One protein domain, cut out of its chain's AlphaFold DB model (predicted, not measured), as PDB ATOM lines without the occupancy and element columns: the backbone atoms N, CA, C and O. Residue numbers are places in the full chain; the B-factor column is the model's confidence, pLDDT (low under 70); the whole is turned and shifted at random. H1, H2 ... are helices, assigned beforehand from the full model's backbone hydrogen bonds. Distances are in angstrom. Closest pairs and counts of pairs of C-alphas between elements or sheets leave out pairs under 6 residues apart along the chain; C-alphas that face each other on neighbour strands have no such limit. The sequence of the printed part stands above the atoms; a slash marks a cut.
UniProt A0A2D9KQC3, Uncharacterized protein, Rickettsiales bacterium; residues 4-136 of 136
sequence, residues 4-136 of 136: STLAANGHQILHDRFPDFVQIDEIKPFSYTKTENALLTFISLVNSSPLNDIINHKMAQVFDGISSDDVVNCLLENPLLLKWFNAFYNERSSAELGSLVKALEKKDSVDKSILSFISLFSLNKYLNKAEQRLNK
ATOM      1  N   SER A   4     283.798 272.827 215.518       82.00
ATOM      2  CA  SER A   4     283.741 274.293 215.417       82.00
ATOM      3  C   SER A   4     282.472 274.800 214.718       82.00
ATOM      4  O   SER A   4     281.870 275.771 215.166       82.00
ATOM      5  N   THR A   5     282.009 274.127 213.656       85.12
ATOM      6  CA  THR A   5     280.722 274.442 213.008       85.12
ATOM      7  C   THR A   5     279.552 274.212 213.964       85.12
ATOM      8  O   THR A   5     278.632 275.022 214.022       85.12
ATOM      9  N   LEU A   6     279.585 273.124 214.736       86.88
ATOM     10  CA  LEU A   6     278.560 272.847 215.743       86.88
ATOM     11  C   LEU A   6     278.579 273.875 216.879       86.88
ATOM     12  O   LEU A   6     277.518 274.311 217.306       86.88
ATOM     13  N   ALA A   7     279.753 274.306 217.336       87.38
ATOM     14  CA  ALA A   7     279.879 275.359 218.337       87.38
ATOM     15  C   ALA A   7     279.284 276.687 217.846       87.38
ATOM     16  O   ALA A   7     278.503 277.310 218.561       87.38
ATOM     17  N   ALA A   8     279.567 277.086 216.601       86.25
ATOM     18  CA  ALA A   8     278.951 278.270 216.001       86.25
ATOM     19  C   ALA A   8     277.416 278.155 215.938       86.25
ATOM     20  O   ALA A   8     276.712 279.089 216.313       86.25
ATOM     21  N   ASN A   9     276.887 276.987 215.560       86.75
ATOM     22  CA  ASN A   9     275.443 276.737 215.576       86.75
ATOM     23  C   ASN A   9     274.860 276.798 216.996       86.75
ATOM     24  O   ASN A   9     273.766 277.317 217.194       86.75
ATOM     25  N   GLY A  10     275.571 276.265 217.993       88.00
ATOM     26  CA  GLY A  10     275.160 276.311 219.395       88.00
ATOM     27  C   GLY A  10     275.089 277.733 219.935       88.00
ATOM     28  O   GLY A  10     274.123 278.080 220.610       88.00
ATOM     29  N   HIS A  11     276.066 278.568 219.576       89.19
ATOM     30  CA  HIS A  11     276.034 280.001 219.860       89.19
ATOM     31  C   HIS A  11     274.802 280.653 219.234       89.19
ATOM     32  O   HIS A  11     274.056 281.327 219.936       89.19
ATOM     33  N   GLN A  12     274.556 280.422 217.940       86.94
ATOM     34  CA  GLN A  12     273.409 281.003 217.240       86.94
ATOM     35  C   GLN A  12     272.080 280.622 217.914       86.94
ATOM     36  O   GLN A  12     271.236 281.479 218.140       86.94
ATOM     37  N   ILE A  13     271.927 279.357 218.324       87.19
ATOM     38  CA  ILE A  13     270.738 278.886 219.053       87.19
ATOM     39  C   ILE A  13     270.536 279.658 220.363       87.19
ATOM     40  O   ILE A  13     269.404 280.015 220.686       87.19
ATOM     41  N   LEU A  14     271.603 279.883 221.136       87.75
ATOM     42  CA  LEU A  14     271.520 280.627 222.395       87.75
ATOM     43  C   LEU A  14     271.208 282.103 222.171       87.75
ATOM     44  O   LEU A  14     270.365 282.649 222.875       87.75
ATOM     45  N   HIS A  15     271.861 282.717 221.187       85.88
ATOM     46  CA  HIS A  15     271.629 284.099 220.792       85.88
ATOM     47  C   HIS A  15     270.162 284.322 220.398       85.88
ATOM     48  O   HIS A  15     269.512 285.227 220.913       85.88
ATOM     49  N   ASP A  16     269.614 283.451 219.549       86.88
ATOM     50  CA  ASP A  16     268.241 283.585 219.050       86.88
ATOM     51  C   ASP A  16     267.189 283.289 220.126       86.88
ATOM     52  O   ASP A  16     266.106 283.876 220.115       86.88
ATOM     53  N   ARG A  17     267.488 282.382 221.065       86.31
ATOM     54  CA  ARG A  17     266.583 282.048 222.178       86.31
ATOM     55  C   ARG A  17     266.624 283.047 223.325       86.31
ATOM     56  O   ARG A  17     265.601 283.250 223.971       86.31
ATOM     57  N   PHE A  18     267.784 283.633 223.599       85.12
ATOM     58  CA  PHE A  18     268.006 284.533 224.730       85.12
ATOM     59  C   PHE A  18     268.617 285.860 224.258       85.12
ATOM     60  O   PHE A  18     269.731 286.205 224.674       85.12
ATOM     61  N   PRO A  19     267.900 286.611 223.398       81.50
ATOM     62  CA  PRO A  19     268.417 287.849 222.820       81.50
ATOM     63  C   PRO A  19     268.703 288.906 223.896       81.50
ATOM     64  O   PRO A  19     269.649 289.675 223.768       81.50
ATOM     65  N   ASP A  20     267.958 288.883 225.005       77.00
ATOM     66  CA  ASP A  20     268.087 289.841 226.110       77.00
ATOM     67  C   ASP A  20     269.426 289.755 226.860       77.00
ATOM     68  O   ASP A  20     269.773 290.658 227.622       77.00
ATOM     69  N   PHE A  21     270.185 288.668 226.688       72.69
ATOM     70  CA  PHE A  21     271.500 288.532 227.317       72.69
ATOM     71  C   PHE A  21     272.620 289.180 226.510       72.69
ATOM     72  O   PHE A  21     273.685 289.426 227.068       72.69
ATOM     73  N   VAL A  22     272.378 289.495 225.237       65.81
ATOM     74  CA  VAL A  22     273.371 290.093 224.348       65.81
ATOM     75  C   VAL A  22     273.166 291.601 224.346       65.81
ATOM     76  O   VAL A  22     272.315 292.128 223.633       65.81
ATOM     77  N   GLN A  23     273.953 292.322 225.144       56.09
ATOM     78  CA  GLN A  23     274.181 293.738 224.853       56.09
ATOM     79  C   GLN A  23     275.274 293.839 223.781       56.09
ATOM     80  O   GLN A  23     276.226 293.062 223.775       56.09
ATOM     81  N   ILE A  24     275.072 294.763 222.841       47.25
ATOM     82  CA  ILE A  24     275.616 294.817 221.467       47.25
ATOM     83  C   ILE A  24     277.161 294.745 221.345       47.25
ATOM     84  O   ILE A  24     277.667 294.491 220.255       47.25
ATOM     85  N   ASP A  25     277.916 294.855 222.440       38.69
ATOM     86  CA  ASP A  25     279.385 294.935 222.436       38.69
ATOM     87  C   ASP A  25     280.135 293.605 222.709       38.69
ATOM     88  O   ASP A  25     281.365 293.588 222.708       38.69
ATOM     89  N   GLU A  26     279.451 292.469 222.913       48.56
ATOM     90  CA  GLU A  26     280.094 291.199 223.331       48.56
ATOM     91  C   GLU A  26     280.333 290.155 222.218       48.56
ATOM     92  O   GLU A  26     280.735 289.021 222.502       48.56
ATOM     93  N   ILE A  27     280.153 290.498 220.937       52.56
ATOM     94  CA  ILE A  27     280.445 289.564 219.832       52.56
ATOM     95  C   ILE A  27     281.967 289.506 219.605       52.56
ATOM     96  O   ILE A  27     282.520 290.145 218.708       52.56
ATOM     97  N   LYS A  28     282.673 288.735 220.443       50.56
ATOM     98  CA  LYS A  28     284.073 288.356 220.194       50.56
ATOM     99  C   LYS A  28     284.178 287.620 218.845       50.56
ATOM    100  O   LYS A  28     283.305 286.810 218.525       50.56
ATOM    101  N   PRO A  29     285.257 287.831 218.066       50.06
ATOM    102  CA  PRO A  29     285.528 287.015 216.885       50.06
ATOM    103  C   PRO A  29     285.604 285.522 217.256       50.06
ATOM    104  O   PRO A  29     286.014 285.176 218.362       50.06
ATOM    105  N   PHE A  30     285.200 284.652 216.320       55.25
ATOM    106  CA  PHE A  30     284.978 283.200 216.461       55.25
ATOM    107  C   PHE A  30     286.230 282.353 216.798       55.25
ATOM    108  O   PHE A  30     286.536 281.379 216.110       55.25
ATOM    109  N   SER A  31     286.964 282.673 217.863       67.00
ATOM    110  CA  SER A  31     287.992 281.801 218.436       67.00
ATOM    111  C   SER A  31     287.573 281.354 219.834       67.00
ATOM    112  O   SER A  31     288.082 281.846 220.839       67.00
ATOM    113  N   TYR A  32     286.623 280.425 219.894       81.56
ATOM    114  CA  TYR A  32     286.290 279.748 221.144       81.56
ATOM    115  C   TYR A  32     287.491 278.931 221.627       81.56
ATOM    116  O   TYR A  32     288.146 278.233 220.845       81.56
ATOM    117  N   THR A  33     287.742 278.962 222.929       88.56
ATOM    118  CA  THR A  33     288.608 278.008 223.624       88.56
ATOM    119  C   THR A  33     288.094 276.575 223.433       88.56
ATOM    120  O   THR A  33     286.988 276.332 222.933       88.56
ATOM    121  N   LYS A  34     288.896 275.578 223.827       88.44
ATOM    122  CA  LYS A  34     288.491 274.163 223.754       88.44
ATOM    123  C   LYS A  34     287.190 273.910 224.535       88.44
ATOM    124  O   LYS A  34     286.289 273.254 224.018       88.44
ATOM    125  N   THR A  35     287.072 274.469 225.739       88.31
ATOM    126  CA  THR A  35     285.917 274.263 226.624       88.31
ATOM    127  C   THR A  35     284.678 275.021 226.158       88.31
ATOM    128  O   THR A  35     283.587 274.450 226.146       88.31
ATOM    129  N   GLU A  36     284.825 276.255 225.670       87.69
ATOM    130  CA  GLU A  36     283.713 276.990 225.048       87.69
ATOM    131  C   GLU A  36     283.188 276.253 223.812       87.69
ATOM    132  O   GLU A  36     281.977 276.072 223.665       87.69
ATOM    133  N   ASN A  37     284.089 275.748 222.955       88.44
ATOM    134  CA  ASN A  37     283.701 274.919 221.814       88.44
ATOM    135  C   ASN A  37     282.894 273.701 222.261       88.44
ATOM    136  O   ASN A  37     281.894 273.377 221.621       88.44
ATOM    137  N   ALA A  38     283.304 273.031 223.338       87.94
ATOM    138  CA  ALA A  38     282.601 271.868 223.859       87.94
ATOM    139  C   ALA A  38     281.192 272.218 224.353       87.94
ATOM    140  O   ALA A  38     280.220 271.601 223.918       87.94
ATOM    141  N   LEU A  39     281.057 273.248 225.192       87.81
ATOM    142  CA  LEU A  39     279.768 273.677 225.744       87.81
ATOM    143  C   LEU A  39     278.795 274.135 224.649       87.81
ATOM    144  O   LEU A  39     277.623 273.758 224.658       87.81
ATOM    145  N   LEU A  40     279.276 274.889 223.662       88.44
ATOM    146  CA  LEU A  40     278.451 275.342 222.543       88.44
ATOM    147  C   LEU A  40     278.108 274.193 221.582       88.44
ATOM    148  O   LEU A  40     276.960 274.057 221.157       88.44
ATOM    149  N   THR A  41     279.066 273.312 221.281       88.44
ATOM    150  CA  THR A  41     278.813 272.102 220.477       88.44
ATOM    151  C   THR A  41     277.755 271.229 221.133       88.44
ATOM    152  O   THR A  41     276.836 270.759 220.464       88.44
ATOM    153  N   PHE A  42     277.862 271.037 222.447       85.75
ATOM    154  CA  PHE A  42     276.891 270.305 223.241       85.75
ATOM    155  C   PHE A  42     275.479 270.875 223.045       85.75
ATOM    156  O   PHE A  42     274.571 270.131 222.674       85.75
ATOM    157  N   ILE A  43     275.310 272.194 223.190       85.75
ATOM    158  CA  ILE A  43     274.026 272.884 222.989       85.75
ATOM    159  C   ILE A  43     273.489 272.662 221.573       85.75
ATOM    160  O   ILE A  43     272.302 272.380 221.408       85.75
ATOM    161  N   SER A  44     274.339 272.721 220.548       86.81
ATOM    162  CA  SER A  44     273.917 272.430 219.174       86.81
ATOM    163  C   SER A  44     273.387 271.003 219.021       86.81
ATOM    164  O   SER A  44     272.287 270.800 218.504       86.81
ATOM    165  N   LEU A  45     274.126 270.010 219.521       82.56
ATOM    166  CA  LEU A  45     273.776 268.600 219.350       82.56
ATOM    167  C   LEU A  45     272.469 268.229 220.064       82.56
ATOM    168  O   LEU A  45     271.648 267.514 219.498       82.56
ATOM    169  N   VAL A  46     272.217 268.749 221.266       80.50
ATOM    170  CA  VAL A  46     270.991 268.437 222.035       80.50
ATOM    171  C   VAL A  46     269.739 269.158 221.528       80.50
ATOM    172  O   VAL A  46     268.623 268.848 221.948       80.50
ATOM    173  N   ASN A  47     269.911 270.157 220.662       80.44
ATOM    174  CA  ASN A  47     268.815 270.828 219.963       80.44
ATOM    175  C   ASN A  47     268.621 270.295 218.535       80.44
ATOM    176  O   ASN A  47     267.632 270.639 217.891       80.44
ATOM    177  N   SER A  48     269.519 269.440 218.040       75.94
ATOM    178  CA  SER A  48     269.343 268.772 216.753       75.94
ATOM    179  C   SER A  48     268.396 267.570 216.880       75.94
ATOM    180  O   SER A  48     268.591 266.686 217.711       75.94
ATOM    181  N   SER A  49     267.344 267.548 216.060       68.50
ATOM    182  CA  SER A  49     266.368 266.455 215.978       68.50
ATOM    183  C   SER A  49     266.579 265.684 214.664       68.50
ATOM    184  O   SER A  49     266.712 266.352 213.636       68.50
ATOM    185  N   PRO A  50     266.571 264.333 214.615       59.81
ATOM    186  CA  PRO A  50     266.716 263.342 215.685       59.81
ATOM    187  C   PRO A  50     268.172 262.856 215.869       59.81
ATOM    188  O   PRO A  50     268.993 262.944 214.957       59.81
ATOM    189  N   LEU A  51     268.468 262.276 217.042       58.00
ATOM    190  CA  LEU A  51     269.741 261.615 217.373       58.00
ATOM    191  C   LEU A  51     270.059 260.490 216.369       58.00
ATOM    192  O   LEU A  51     269.504 259.397 216.457       58.00
ATOM    193  N   ASN A  52     270.966 260.753 215.431       63.94
ATOM    194  CA  ASN A  52     271.515 259.763 214.504       63.94
ATOM    195  C   ASN A  52     272.952 259.375 214.902       63.94
ATOM    196  O   ASN A  52     273.556 259.982 215.791       63.94
ATOM    197  N   ASP A  53     273.525 258.370 214.237       62.06
ATOM    198  CA  ASP A  53     274.867 257.858 214.555       62.06
ATOM    199  C   ASP A  53     275.964 258.930 214.477       62.06
ATOM    200  O   ASP A  53     276.923 258.901 215.250       62.06
ATOM    201  N   ILE A  54     275.787 259.937 213.615       66.19
ATOM    202  CA  ILE A  54     276.704 261.076 213.486       66.19
ATOM    203  C   ILE A  54     276.658 261.946 214.747       66.19
ATOM    204  O   ILE A  54     277.710 262.291 215.286       66.19
ATOM    205  N   ILE A  55     275.463 262.272 215.245       67.31
ATOM    206  CA  ILE A  55     275.290 263.030 216.492       67.31
ATOM    207  C   ILE A  55     275.827 262.218 217.675       67.31
ATOM    208  O   ILE A  55     276.550 262.763 218.502       67.31
ATOM    209  N   ASN A  56     275.567 260.909 217.722       67.12
ATOM    210  CA  ASN A  56     276.076 260.019 218.770       67.12
ATOM    211  C   ASN A  56     277.608 259.930 218.795       67.12
ATOM    212  O   ASN A  56     278.201 259.872 219.873       67.12
ATOM    213  N   HIS A  57     278.247 259.898 217.623       72.62
ATOM    214  CA  HIS A  57     279.701 259.913 217.494       72.62
ATOM    215  C   HIS A  57     280.282 261.277 217.881       72.62
ATOM    216  O   HIS A  57     281.281 261.343 218.593       72.62
ATOM    217  N   LYS A  58     279.634 262.375 217.471       75.94
ATOM    218  CA  LYS A  58     280.070 263.730 217.827       75.94
ATOM    219  C   LYS A  58     279.913 264.012 219.312       75.94
ATOM    220  O   LYS A  58     280.840 264.561 219.889       75.94
ATOM    221  N   MET A  59     278.824 263.560 219.934       75.00
ATOM    222  CA  MET A  59     278.574 263.703 221.372       75.00
ATOM    223  C   MET A  59     279.703 263.086 222.215       75.00
ATOM    224  O   MET A  59     280.121 263.676 223.203       75.00
ATOM    225  N   ALA A  60     280.249 261.942 221.785       71.81
ATOM    226  CA  ALA A  60     281.364 261.273 222.462       71.81
ATOM    227  C   ALA A  60     282.689 262.061 222.406       71.81
ATOM    228  O   ALA A  60     283.567 261.837 223.233       71.81
ATOM    229  N   GLN A  61     282.834 262.966 221.432       79.69
ATOM    230  CA  GLN A  61     284.027 263.797 221.227       79.69
ATOM    231  C   GLN A  61     283.929 265.161 221.918       79.69
ATOM    232  O   GLN A  61     284.930 265.862 222.008       79.69
ATOM    233  N   VAL A  62     282.734 265.569 222.363       84.06
ATOM    234  CA  VAL A  62     282.494 266.935 222.857       84.06
ATOM    235  C   VAL A  62     283.337 267.250 224.084       84.06
ATOM    236  O   VAL A  62     283.970 268.297 224.129       84.06
ATOM    237  N   PHE A  63     283.351 266.340 225.055       84.25
ATOM    238  CA  PHE A  63     284.042 266.526 226.331       84.25
ATOM    239  C   PHE A  63     285.340 265.713 226.429       84.25
ATOM    240  O   PHE A  63     285.844 265.486 227.524       84.25
ATOM    241  N   ASP A  64     285.889 265.272 225.294       84.38
ATOM    242  CA  ASP A  64     287.113 264.468 225.276       84.38
ATOM    243  C   ASP A  64     288.322 265.277 225.784       84.38
ATOM    244  O   ASP A  64     288.693 266.335 225.247       84.38
ATOM    245  N   GLY A  65     288.922 264.795 226.871       83.81
ATOM    246  CA  GLY A  65     289.978 265.494 227.603       83.81
ATOM    247  C   GLY A  65     289.546 266.860 228.149       83.81
ATOM    248  O   GLY A  65     290.321 267.812 228.035       83.81
ATOM    249  N   ILE A  66     288.306 266.981 228.637       85.75
ATOM    250  CA  ILE A  66     287.788 268.143 229.377       85.75
ATOM    251  C   ILE A  66     287.289 267.655 230.740       85.75
ATOM    252  O   ILE A  66     286.451 266.756 230.809       85.75
ATOM    253  N   SER A  67     287.793 268.258 231.814       83.56
ATOM    254  CA  SER A  67     287.375 267.976 233.190       83.56
ATOM    255  C   SER A  67     286.211 268.868 233.636       83.56
ATOM    256  O   SER A  67     285.910 269.892 233.015       83.56
ATOM    257  N   SER A  68     285.552 268.519 234.748       80.19
ATOM    258  CA  SER A  68     284.556 269.406 235.367       80.19
ATOM    259  C   SER A  68     285.135 270.760 235.771       80.19
ATOM    260  O   SER A  68     284.440 271.767 235.661       80.19
ATOM    261  N   ASP A  69     286.397 270.798 236.199       78.44
ATOM    262  CA  ASP A  69     287.061 272.027 236.635       78.44
ATOM    263  C   ASP A  69     287.293 272.967 235.451       78.44
ATOM    264  O   ASP A  69     287.042 274.166 235.562       78.44
ATOM    265  N   ASP A  70     287.658 272.420 234.286       84.56
ATOM    266  CA  ASP A  70     287.765 273.193 233.044       84.56
ATOM    267  C   ASP A  70     286.427 273.851 232.690       84.56
ATOM    268  O   ASP A  70     286.388 275.020 232.305       84.56
ATOM    269  N   VAL A  71     285.319 273.115 232.839       82.00
ATOM    270  CA  VAL A  71     283.965 273.631 232.589       82.00
ATOM    271  C   VAL A  71     283.594 274.719 233.589       82.00
ATOM    272  O   VAL A  71     283.107 275.772 233.182       82.00
ATOM    273  N   VAL A  72     283.827 274.493 234.883       79.38
ATOM    274  CA  VAL A  72     283.523 275.474 235.934       79.38
ATOM    275  C   VAL A  72     284.318 276.756 235.712       79.38
ATOM    276  O   VAL A  72     283.718 277.828 235.660       79.38
ATOM    277  N   ASN A  73     285.632 276.653 235.513       78.31
ATOM    278  CA  ASN A  73     286.492 277.808 235.257       78.31
ATOM    279  C   ASN A  73     286.045 278.556 233.996       78.31
ATOM    280  O   ASN A  73     285.841 279.766 234.043       78.31
ATOM    281  N   CYS A  74     285.761 277.832 232.908       83.81
ATOM    282  CA  CYS A  74     285.253 278.419 231.669       83.81
ATOM    283  C   CYS A  74     283.954 279.212 231.877       83.81
ATOM    284  O   CYS A  74     283.790 280.280 231.288       83.81
ATOM    285  N   LEU A  75     283.015 278.704 232.681       80.69
ATOM    286  CA  LEU A  75     281.758 279.399 232.960       80.69
ATOM    287  C   LEU A  75     281.971 280.618 233.871       80.69
ATOM    288  O   LEU A  75     281.364 281.659 233.639       80.69
ATOM    289  N   LEU A  76     282.842 280.522 234.877       76.56
ATOM    290  CA  LEU A  76     283.153 281.642 235.772       76.56
ATOM    291  C   LEU A  76     283.874 282.790 235.048       76.56
ATOM    292  O   LEU A  76     283.605 283.956 235.333       76.56
ATOM    293  N   GLU A  77     284.745 282.468 234.093       78.25
ATOM    294  CA  GLU A  77     285.490 283.446 233.291       78.25
ATOM    295  C   GLU A  77     284.656 284.074 232.164       78.25
ATOM    296  O   GLU A  77     285.025 285.127 231.642       78.25
ATOM    297  N   ASN A  78     283.515 283.472 231.804       79.19
ATOM    298  CA  ASN A  78     282.641 283.941 230.724       79.19
ATOM    299  C   ASN A  78     281.202 284.175 231.226       79.19
ATOM    300  O   ASN A  78     280.328 283.322 231.033       79.19
ATOM    301  N   PRO A  79     280.909 285.351 231.821       78.88
ATOM    302  CA  PRO A  79     279.609 285.645 232.429       78.88
ATOM    303  C   PRO A  79     278.411 285.493 231.484       78.88
ATOM    304  O   PRO A  79     277.350 285.033 231.911       78.88
ATOM    305  N   LEU A  80     278.560 285.852 230.204       81.12
ATOM    306  CA  LEU A  80     277.511 285.659 229.199       81.12
ATOM    307  C   LEU A  80     277.231 284.173 228.961       81.12
ATOM    308  O   LEU A  80     276.077 283.744 229.006       81.12
ATOM    309  N   LEU A  81     278.283 283.372 228.771       80.38
ATOM    310  CA  LEU A  81     278.152 281.933 228.561       80.38
ATOM    311  C   LEU A  81     277.533 281.256 229.786       80.38
ATOM    312  O   LEU A  81     276.669 280.399 229.628       80.38
ATOM    313  N   LEU A  82     277.891 281.685 230.998       82.25
ATOM    314  CA  LEU A  82     277.243 281.234 232.228       82.25
ATOM    315  C   LEU A  82     275.749 281.565 232.253       82.25
ATOM    316  O   LEU A  82     274.945 280.686 232.567       82.25
ATOM    317  N   LYS A  83     275.351 282.794 231.901       81.06
ATOM    318  CA  LYS A  83     273.932 283.184 231.830       81.06
ATOM    319  C   LYS A  83     273.170 282.332 230.818       81.06
ATOM    320  O   LYS A  83     272.127 281.776 231.161       81.06
ATOM    321  N   TRP A  84     273.711 282.183 229.610       85.19
ATOM    322  CA  TRP A  84     273.122 281.347 228.567       85.19
ATOM    323  C   TRP A  84     273.006 279.888 228.980       85.19
ATOM    324  O   TRP A  84     271.934 279.301 228.857       85.19
ATOM    325  N   PHE A  85     274.086 279.304 229.496       82.31
ATOM    326  CA  PHE A  85     274.105 277.909 229.917       82.31
ATOM    327  C   PHE A  85     273.107 277.684 231.059       82.31
ATOM    328  O   PHE A  85     272.289 276.769 230.995       82.31
ATOM    329  N   ASN A  86     273.072 278.570 232.055       80.44
ATOM    330  CA  ASN A  86     272.109 278.485 233.149       80.44
ATOM    331  C   ASN A  86     270.652 278.593 232.655       80.44
ATOM    332  O   ASN A  86     269.813 277.770 233.021       80.44
ATOM    333  N   ALA A  87     270.335 279.561 231.790       82.25
ATOM    334  CA  ALA A  87     268.992 279.706 231.222       82.25
ATOM    335  C   ALA A  87     268.583 278.484 230.390       82.25
ATOM    336  O   ALA A  87     267.496 277.937 230.585       82.25
ATOM    337  N   PHE A  88     269.493 277.982 229.551       83.88
ATOM    338  CA  PHE A  88     269.283 276.788 228.742       83.88
ATOM    339  C   PHE A  88     268.885 275.570 229.595       83.88
ATOM    340  O   PHE A  88     267.898 274.897 229.293       83.88
ATOM    341  N   TYR A  89     269.585 275.304 230.702       79.56
ATOM    342  CA  TYR A  89     269.217 274.219 231.623       79.56
ATOM    343  C   TYR A  89     267.915 274.503 232.396       79.56
ATOM    344  O   TYR A  89     267.130 273.587 232.679       79.56
ATOM    345  N   ASN A  90     267.632 275.766 232.716       77.94
ATOM    346  CA  ASN A  90     266.404 276.166 233.406       77.94
ATOM    347  C   ASN A  90     265.138 276.041 232.546       77.94
ATOM    348  O   ASN A  90     264.058 275.839 233.107       77.94
ATOM    349  N   GLU A  91     265.244 275.989 231.222       81.44
ATOM    350  CA  GLU A  91     264.106 275.677 230.342       81.44
ATOM    351  C   GLU A  91     263.837 274.172 230.189       81.44
ATOM    352  O   GLU A  91     262.696 273.758 229.990       81.44
ATOM    353  N   ARG A  92     264.858 273.319 230.335       77.81
ATOM    354  CA  ARG A  92     264.745 271.868 230.087       77.81
ATOM    355  C   ARG A  92     264.021 271.122 231.203       77.81
ATOM    356  O   ARG A  92     264.308 271.301 232.384       77.81
ATOM    357  N   SER A  93     263.099 270.227 230.885       77.88
ATOM    358  CA  SER A  93     262.473 269.371 231.899       77.88
ATOM    359  C   SER A  93     263.487 268.409 232.540       77.88
ATOM    360  O   SER A  93     264.492 268.032 231.939       77.88
ATOM    361  N   SER A  94     263.211 267.947 233.763       71.81
ATOM    362  CA  SER A  94     264.056 266.943 234.430       71.81
ATOM    363  C   SER A  94     264.148 265.631 233.636       71.81
ATOM    364  O   SER A  94     265.163 264.949 233.705       71.81
ATOM    365  N   ALA A  95     263.114 265.288 232.859       74.19
ATOM    366  CA  ALA A  95     263.106 264.103 232.002       74.19
ATOM    367  C   ALA A  95     264.058 264.254 230.802       74.19
ATOM    368  O   ALA A  95     264.787 263.313 230.474       74.19
ATOM    369  N   GLU A  96     264.104 265.440 230.185       75.62
ATOM    370  CA  GLU A  96     265.069 265.754 229.125       75.62
ATOM    371  C   GLU A  96     266.503 265.707 229.659       75.62
ATOM    372  O   GLU A  96     267.360 265.062 229.058       75.62
ATOM    373  N   LEU A  97     266.752 266.310 230.826       73.69
ATOM    374  CA  LEU A  97     268.073 266.295 231.455       73.69
ATOM    375  C   LEU A  97     268.506 264.882 231.888       73.69
ATOM    376  O   LEU A  97     269.656 264.501 231.697       73.69
ATOM    377  N   GLY A  98     267.590 264.057 232.400       72.25
ATOM    378  CA  GLY A  98     267.886 262.659 232.728       72.25
ATOM    379  C   GLY A  98     268.192 261.807 231.491       72.25
ATOM    380  O   GLY A  98     269.071 260.948 231.524       72.25
ATOM    381  N   SER A  99     267.499 262.058 230.379       76.56
ATOM    382  CA  SER A  99     267.768 261.387 229.098       76.56
ATOM    383  C   SER A  99     269.134 261.774 228.537       76.56
ATOM    384  O   SER A  99     269.849 260.932 227.997       76.56
ATOM    385  N   LEU A 100     269.513 263.035 228.725       74.69
ATOM    386  CA  LEU A 100     270.811 263.566 228.354       74.69
ATOM    387  C   LEU A 100     271.958 262.909 229.138       74.69
ATOM    388  O   LEU A 100     272.914 262.439 228.523       74.69
ATOM    389  N   VAL A 101     271.851 262.822 230.468       76.06
ATOM    390  CA  VAL A 101     272.853 262.138 231.308       76.06
ATOM    391  C   VAL A 101     273.020 260.689 230.855       76.06
ATOM    392  O   VAL A 101     274.136 260.264 230.580       76.06
ATOM    393  N   LYS A 102     271.914 259.963 230.643       76.56
ATOM    394  CA  LYS A 102     271.941 258.577 230.143       76.56
ATOM    395  C   LYS A 102     272.568 258.432 228.755       76.56
ATOM    396  O   LYS A 102     273.108 257.377 228.433       76.56
ATOM    397  N   ALA A 103     272.444 259.442 227.895       74.94
ATOM    398  CA  ALA A 103     273.062 259.424 226.573       74.94
ATOM    399  C   ALA A 103     274.588 259.573 226.665       74.94
ATOM    400  O   ALA A 103     275.309 258.903 225.924       74.94
ATOM    401  N   LEU A 104     275.062 260.411 227.591       74.75
ATOM    402  CA  LEU A 104     276.484 260.631 227.853       74.75
ATOM    403  C   LEU A 104     277.115 259.478 228.652       74.75
ATOM    404  O   LEU A 104     278.228 259.080 228.341       74.75
ATOM    405  N   GLU A 105     276.392 258.874 229.600       77.69
ATOM    406  CA  GLU A 105     276.845 257.706 230.383       77.69
ATOM    407  C   GLU A 105     277.242 256.507 229.518       77.69
ATOM    408  O   GLU A 105     278.093 255.714 229.903       77.69
ATOM    409  N   LYS A 106     276.644 256.363 228.330       77.81
ATOM    410  CA  LYS A 106     276.973 255.285 227.384       77.81
ATOM    411  C   LYS A 106     278.297 255.513 226.641       77.81
ATOM    412  O   LYS A 106     278.593 254.758 225.715       77.81
ATOM    413  N   LYS A 107     279.031 256.588 226.944       78.19
ATOM    414  CA  LYS A 107     280.258 256.993 226.248       78.19
ATOM    415  C   LYS A 107     281.442 256.936 227.211       78.19
ATOM    416  O   LYS A 107     281.605 257.820 228.042       78.19
ATOM    417  N   ASP A 108     282.302 255.936 227.033       75.75
ATOM    418  CA  ASP A 108     283.476 255.712 227.894       75.75
ATOM    419  C   ASP A 108     284.502 256.860 227.860       75.75
ATOM    420  O   ASP A 108     285.305 256.999 228.778       75.75
ATOM    421  N   SER A 109     284.477 257.688 226.810       77.50
ATOM    422  CA  SER A 109     285.360 258.850 226.638       77.50
ATOM    423  C   SER A 109     284.939 260.080 227.445       77.50
ATOM    424  O   SER A 109     285.694 261.047 227.510       77.50
ATOM    425  N   VAL A 110     283.736 260.087 228.023       77.31
ATOM    426  CA  VAL A 110     283.236 261.225 228.799       77.31
ATOM    427  C   VAL A 110     283.628 261.044 230.260       77.31
ATOM    428  O   VAL A 110     283.288 260.043 230.890       77.31
ATOM    429  N   ASP A 111     284.316 262.041 230.814       77.38
ATOM    430  CA  ASP A 111     284.687 262.039 232.224       77.38
ATOM    431  C   ASP A 111     283.434 261.986 233.119       77.38
ATOM    432  O   ASP A 111     282.459 262.723 232.934       77.38
ATOM    433  N   LYS A 112     283.452 261.110 234.127       79.69
ATOM    434  CA  LYS A 112     282.326 260.934 235.054       79.69
ATOM    435  C   LYS A 112     282.021 262.200 235.857       79.69
ATOM    436  O   LYS A 112     280.864 262.413 236.208       79.69
ATOM    437  N   SER A 113     283.009 263.057 236.107       77.62
ATOM    438  CA  SER A 113     282.820 264.359 236.755       77.62
ATOM    439  C   SER A 113     281.939 265.299 235.924       77.62
ATOM    440  O   SER A 113     281.126 266.023 236.495       77.62
ATOM    441  N   ILE A 114     281.995 265.230 234.588       76.25
ATOM    442  CA  ILE A 114     281.100 265.975 233.685       76.25
ATOM    443  C   ILE A 114     279.667 265.451 233.802       76.25
ATOM    444  O   ILE A 114     278.715 266.232 233.884       76.25
ATOM    445  N   LEU A 115     279.498 264.126 233.876       76.19
ATOM    446  CA  LEU A 115     278.189 263.505 234.105       76.19
ATOM    447  C   LEU A 115     277.607 263.940 235.454       76.19
ATOM    448  O   LEU A 115     276.434 264.312 235.532       76.19
ATOM    449  N   SER A 116     278.429 263.942 236.505       73.06
ATOM    450  CA  SER A 116     278.054 264.420 237.836       73.06
ATOM    451  C   SER A 116     277.719 265.910 237.841       73.06
ATOM    452  O   SER A 116     276.715 266.291 238.432       73.06
ATOM    453  N   PHE A 117     278.486 266.742 237.136       74.50
ATOM    454  CA  PHE A 117     278.227 268.174 236.987       74.50
ATOM    455  C   PHE A 117     276.850 268.432 236.357       74.50
ATOM    456  O   PHE A 117     276.008 269.104 236.949       74.50
ATOM    457  N   ILE A 118     276.557 267.811 235.212       71.00
ATOM    458  CA  ILE A 118     275.252 267.918 234.534       71.00
ATOM    459  C   ILE A 118     274.115 267.382 235.429       71.00
ATOM    460  O   ILE A 118     273.016 267.950 235.490       71.00
ATOM    461  N   SER A 119     274.381 266.299 236.162       68.06
ATOM    462  CA  SER A 119     273.429 265.700 237.101       68.06
ATOM    463  C   SER A 119     273.145 266.602 238.304       68.06
ATOM    464  O   SER A 119     271.999 266.673 238.742       68.06
ATOM    465  N   LEU A 120     274.136 267.345 238.803       67.75
ATOM    466  CA  LEU A 120     273.978 268.304 239.900       67.75
ATOM    467  C   LEU A 120     273.072 269.475 239.509       67.75
ATOM    468  O   LEU A 120     272.201 269.845 240.292       67.75
ATOM    469  N   PHE A 121     273.186 270.005 238.286       67.06
ATOM    470  CA  PHE A 121     272.233 271.005 237.778       67.06
ATOM    471  C   PHE A 121     270.804 270.453 237.710       67.06
ATOM    472  O   PHE A 121     269.840 271.118 238.099       67.06
ATOM    473  N   SER A 122     270.670 269.203 237.268       60.53
ATOM    474  CA  SER A 122     269.383 268.503 237.200       60.53
ATOM    475  C   SER A 122     268.774 268.284 238.592       60.53
ATOM    476  O   SER A 122     267.568 268.472 238.781       60.53
ATOM    477  N   LEU A 123     269.614 267.932 239.570       56.38
ATOM    478  CA  LEU A 123     269.251 267.722 240.969       56.38
ATOM    479  C   LEU A 123     268.846 269.033 241.650       56.38
ATOM    480  O   LEU A 123     267.777 269.084 242.252       56.38
ATOM    481  N   ASN A 124     269.627 270.108 241.491       65.69
ATOM    482  CA  ASN A 124     269.301 271.429 242.040       65.69
ATOM    483  C   ASN A 124     267.929 271.918 241.568       65.69
ATOM    484  O   ASN A 124     267.135 272.438 242.348       65.69
ATOM    485  N   LYS A 125     267.587 271.677 240.298       64.56
ATOM    486  CA  LYS A 125     266.266 272.021 239.767       64.56
ATOM    487  C   LYS A 125     265.133 271.207 240.399       64.56
ATOM    488  O   LYS A 125     264.041 271.738 240.614       64.56
ATOM    489  N   TYR A 126     265.368 269.923 240.669       55.38
ATOM    490  CA  TYR A 126     264.394 269.056 241.334       55.38
ATOM    491  C   TYR A 126     264.176 269.479 242.791       55.38
ATOM    492  O   TYR A 126     263.030 269.598 243.224       55.38
ATOM    493  N   LEU A 127     265.263 269.781 243.505       53.38
ATOM    494  CA  LEU A 127     265.233 270.257 244.886       53.38
ATOM    495  C   LEU A 127     264.510 271.606 245.002       53.38
ATOM    496  O   LEU A 127     263.564 271.704 245.779       53.38
ATOM    497  N   ASN A 128     264.826 272.583 244.143       63.69
ATOM    498  CA  ASN A 128     264.139 273.884 244.122       63.69
ATOM    499  C   ASN A 128     262.628 273.747 243.861       63.69
ATOM    500  O   ASN A 128     261.815 274.441 244.469       63.69
ATOM    501  N   LYS A 129     262.213 272.833 242.971       63.72
ATOM    502  CA  LYS A 129     260.783 272.560 242.731       63.72
ATOM    503  C   LYS A 129     260.104 271.880 243.921       63.72
ATOM    504  O   LYS A 129     258.926 272.137 244.158       63.72
ATOM    505  N   ALA A 130     260.800 270.983 244.617       48.25
ATOM    506  CA  ALA A 130     260.278 270.317 245.807       48.25
ATOM    507  C   ALA A 130     260.102 271.315 246.961       48.25
ATOM    508  O   ALA A 130     259.041 271.355 247.575       48.25
ATOM    509  N   GLU A 131     261.084 272.185 247.178       49.34
ATOM    510  CA  GLU A 131     261.038 273.253 248.178       49.34
ATOM    511  C   GLU A 131     259.888 274.243 247.922       49.34
ATOM    512  O   GLU A 131     259.101 274.532 248.819       49.34
ATOM    513  N   GLN A 132     259.694 274.685 246.674       64.00
ATOM    514  CA  GLN A 132     258.568 275.558 246.300       64.00
ATOM    515  C   GLN A 132     257.183 274.938 246.544       64.00
ATOM    516  O   GLN A 132     256.206 275.674 246.660       64.00
ATOM    517  N   ARG A 133     257.072 273.604 246.565       63.12
ATOM    518  CA  ARG A 133     255.820 272.899 246.893       63.12
ATOM    519  C   ARG A 133     255.599 272.776 248.396       63.12
ATOM    520  O   ARG A 133     254.452 272.724 248.807       63.12
ATOM    521  N   LEU A 134     256.673 272.692 249.180       57.50
ATOM    522  CA  LEU A 134     256.616 272.613 250.642       57.50
ATOM    523  C   LEU A 134     256.334 273.979 251.285       57.50
ATOM    524  O   LEU A 134     255.756 274.033 252.362       57.50
ATOM    525  N   ASN A 135     256.721 275.065 250.610       60.09
ATOM    526  CA  ASN A 135     256.544 276.448 251.067       60.09
ATOM    527  C   ASN A 135     255.275 277.138 250.507       60.09
ATOM    528  O   ASN A 135     255.186 278.366 250.540       60.09
ATOM    529  N   LYS A 136     254.321 276.377 249.956       48.25
ATOM    530  CA  LYS A 136     253.000 276.844 249.498       48.25
ATOM    531  C   LYS A 136     251.905 276.167 250.303       48.25
ATOM    532  O   LYS A 136     250.893 276.853 250.557       48.25
TER     533      LYS A 136
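This is residues 4 to 136 of the 136 residues of an uncharacterized protein of Rickettsiales bacterium (UniProt A0A2D9KQC3). A compact body of helices surrounds H2, which lies in its middle: H1 crosses H2, H3 folds back along it, and H4 packs on its beginning. H5 lies near H2, and beyond it H6 and H7 form a helical hairpin, whose longer helix, H7, sticks out of the body with residues 127 to 134. The printed part has 133 residues, with seven named helices in the order H1 to H7 and no named strand; the class is all helix. The radius of gyration of the C-alphas is 15.1 A, and the three spans are 47 by 39 by 30 A.

H1, residues 4 to 17, touches H2, residues 34 to 47, at a steep tilt of 63 degrees, the same way; the closest C-alphas are those of Ala 7 and Thr 41, 4.0 A apart. H3, residues 53 to 62, forms a helical hairpin with H2, at a shallow tilt of 29 degrees, opposite ways, with the closest C-alphas, those of Ala 38 and Val 62, 5.0 A apart. H4, residues 68 to 77, touches residues 35 to 36 of H2 alone and is about perpendicular to it at 83 degrees; the C-alphas of Thr 35 and Val 71 come closest, at 6.3 A. H5, residues 79 to 91, and H4 only just touch, and only at the corner, with the C-alphas of Leu 75 and Leu 82 closest at 4.9 A. H6, residues 94 to 105, and H7, residues 112 to 134, form a helical hairpin at a shallow tilt of 15 degrees, opposite ways, with the C-alphas of Val 101 and Leu 115 closest at 6.2 A. Residues 113 to 117 of H7 only just touch H4, with 3 pairs of C-alphas within 8 A, the closest being those of Ser 68 and Ile 114, 5.2 A apart. H1 and H7 are apart. Every O i to N i+4 pair is within hydrogen-bond range in H1, H2, H4, H5, H6 and H7, and 5 of 6 in H3.

H1 begins at C-alpha 4, (283.741, 274.293, 215.417), and measures 20.0 A from first to last C-alpha. H2 measures 20.3 A, H5 18.5 A and H7 32.3 A. H7 ends at C-alpha 134, (256.616, 272.613, 250.642).

The C-alphas of Pro 29 and Lys 136 are the two farthest apart, at 47.2 A. The printed part has no cut, and the link from H1 to H2, 16 residues, is long. The mean pLDDT of the printed part is 75.0, and residues 22 to 31, 49 to 56 and 119 to 136 are under 70.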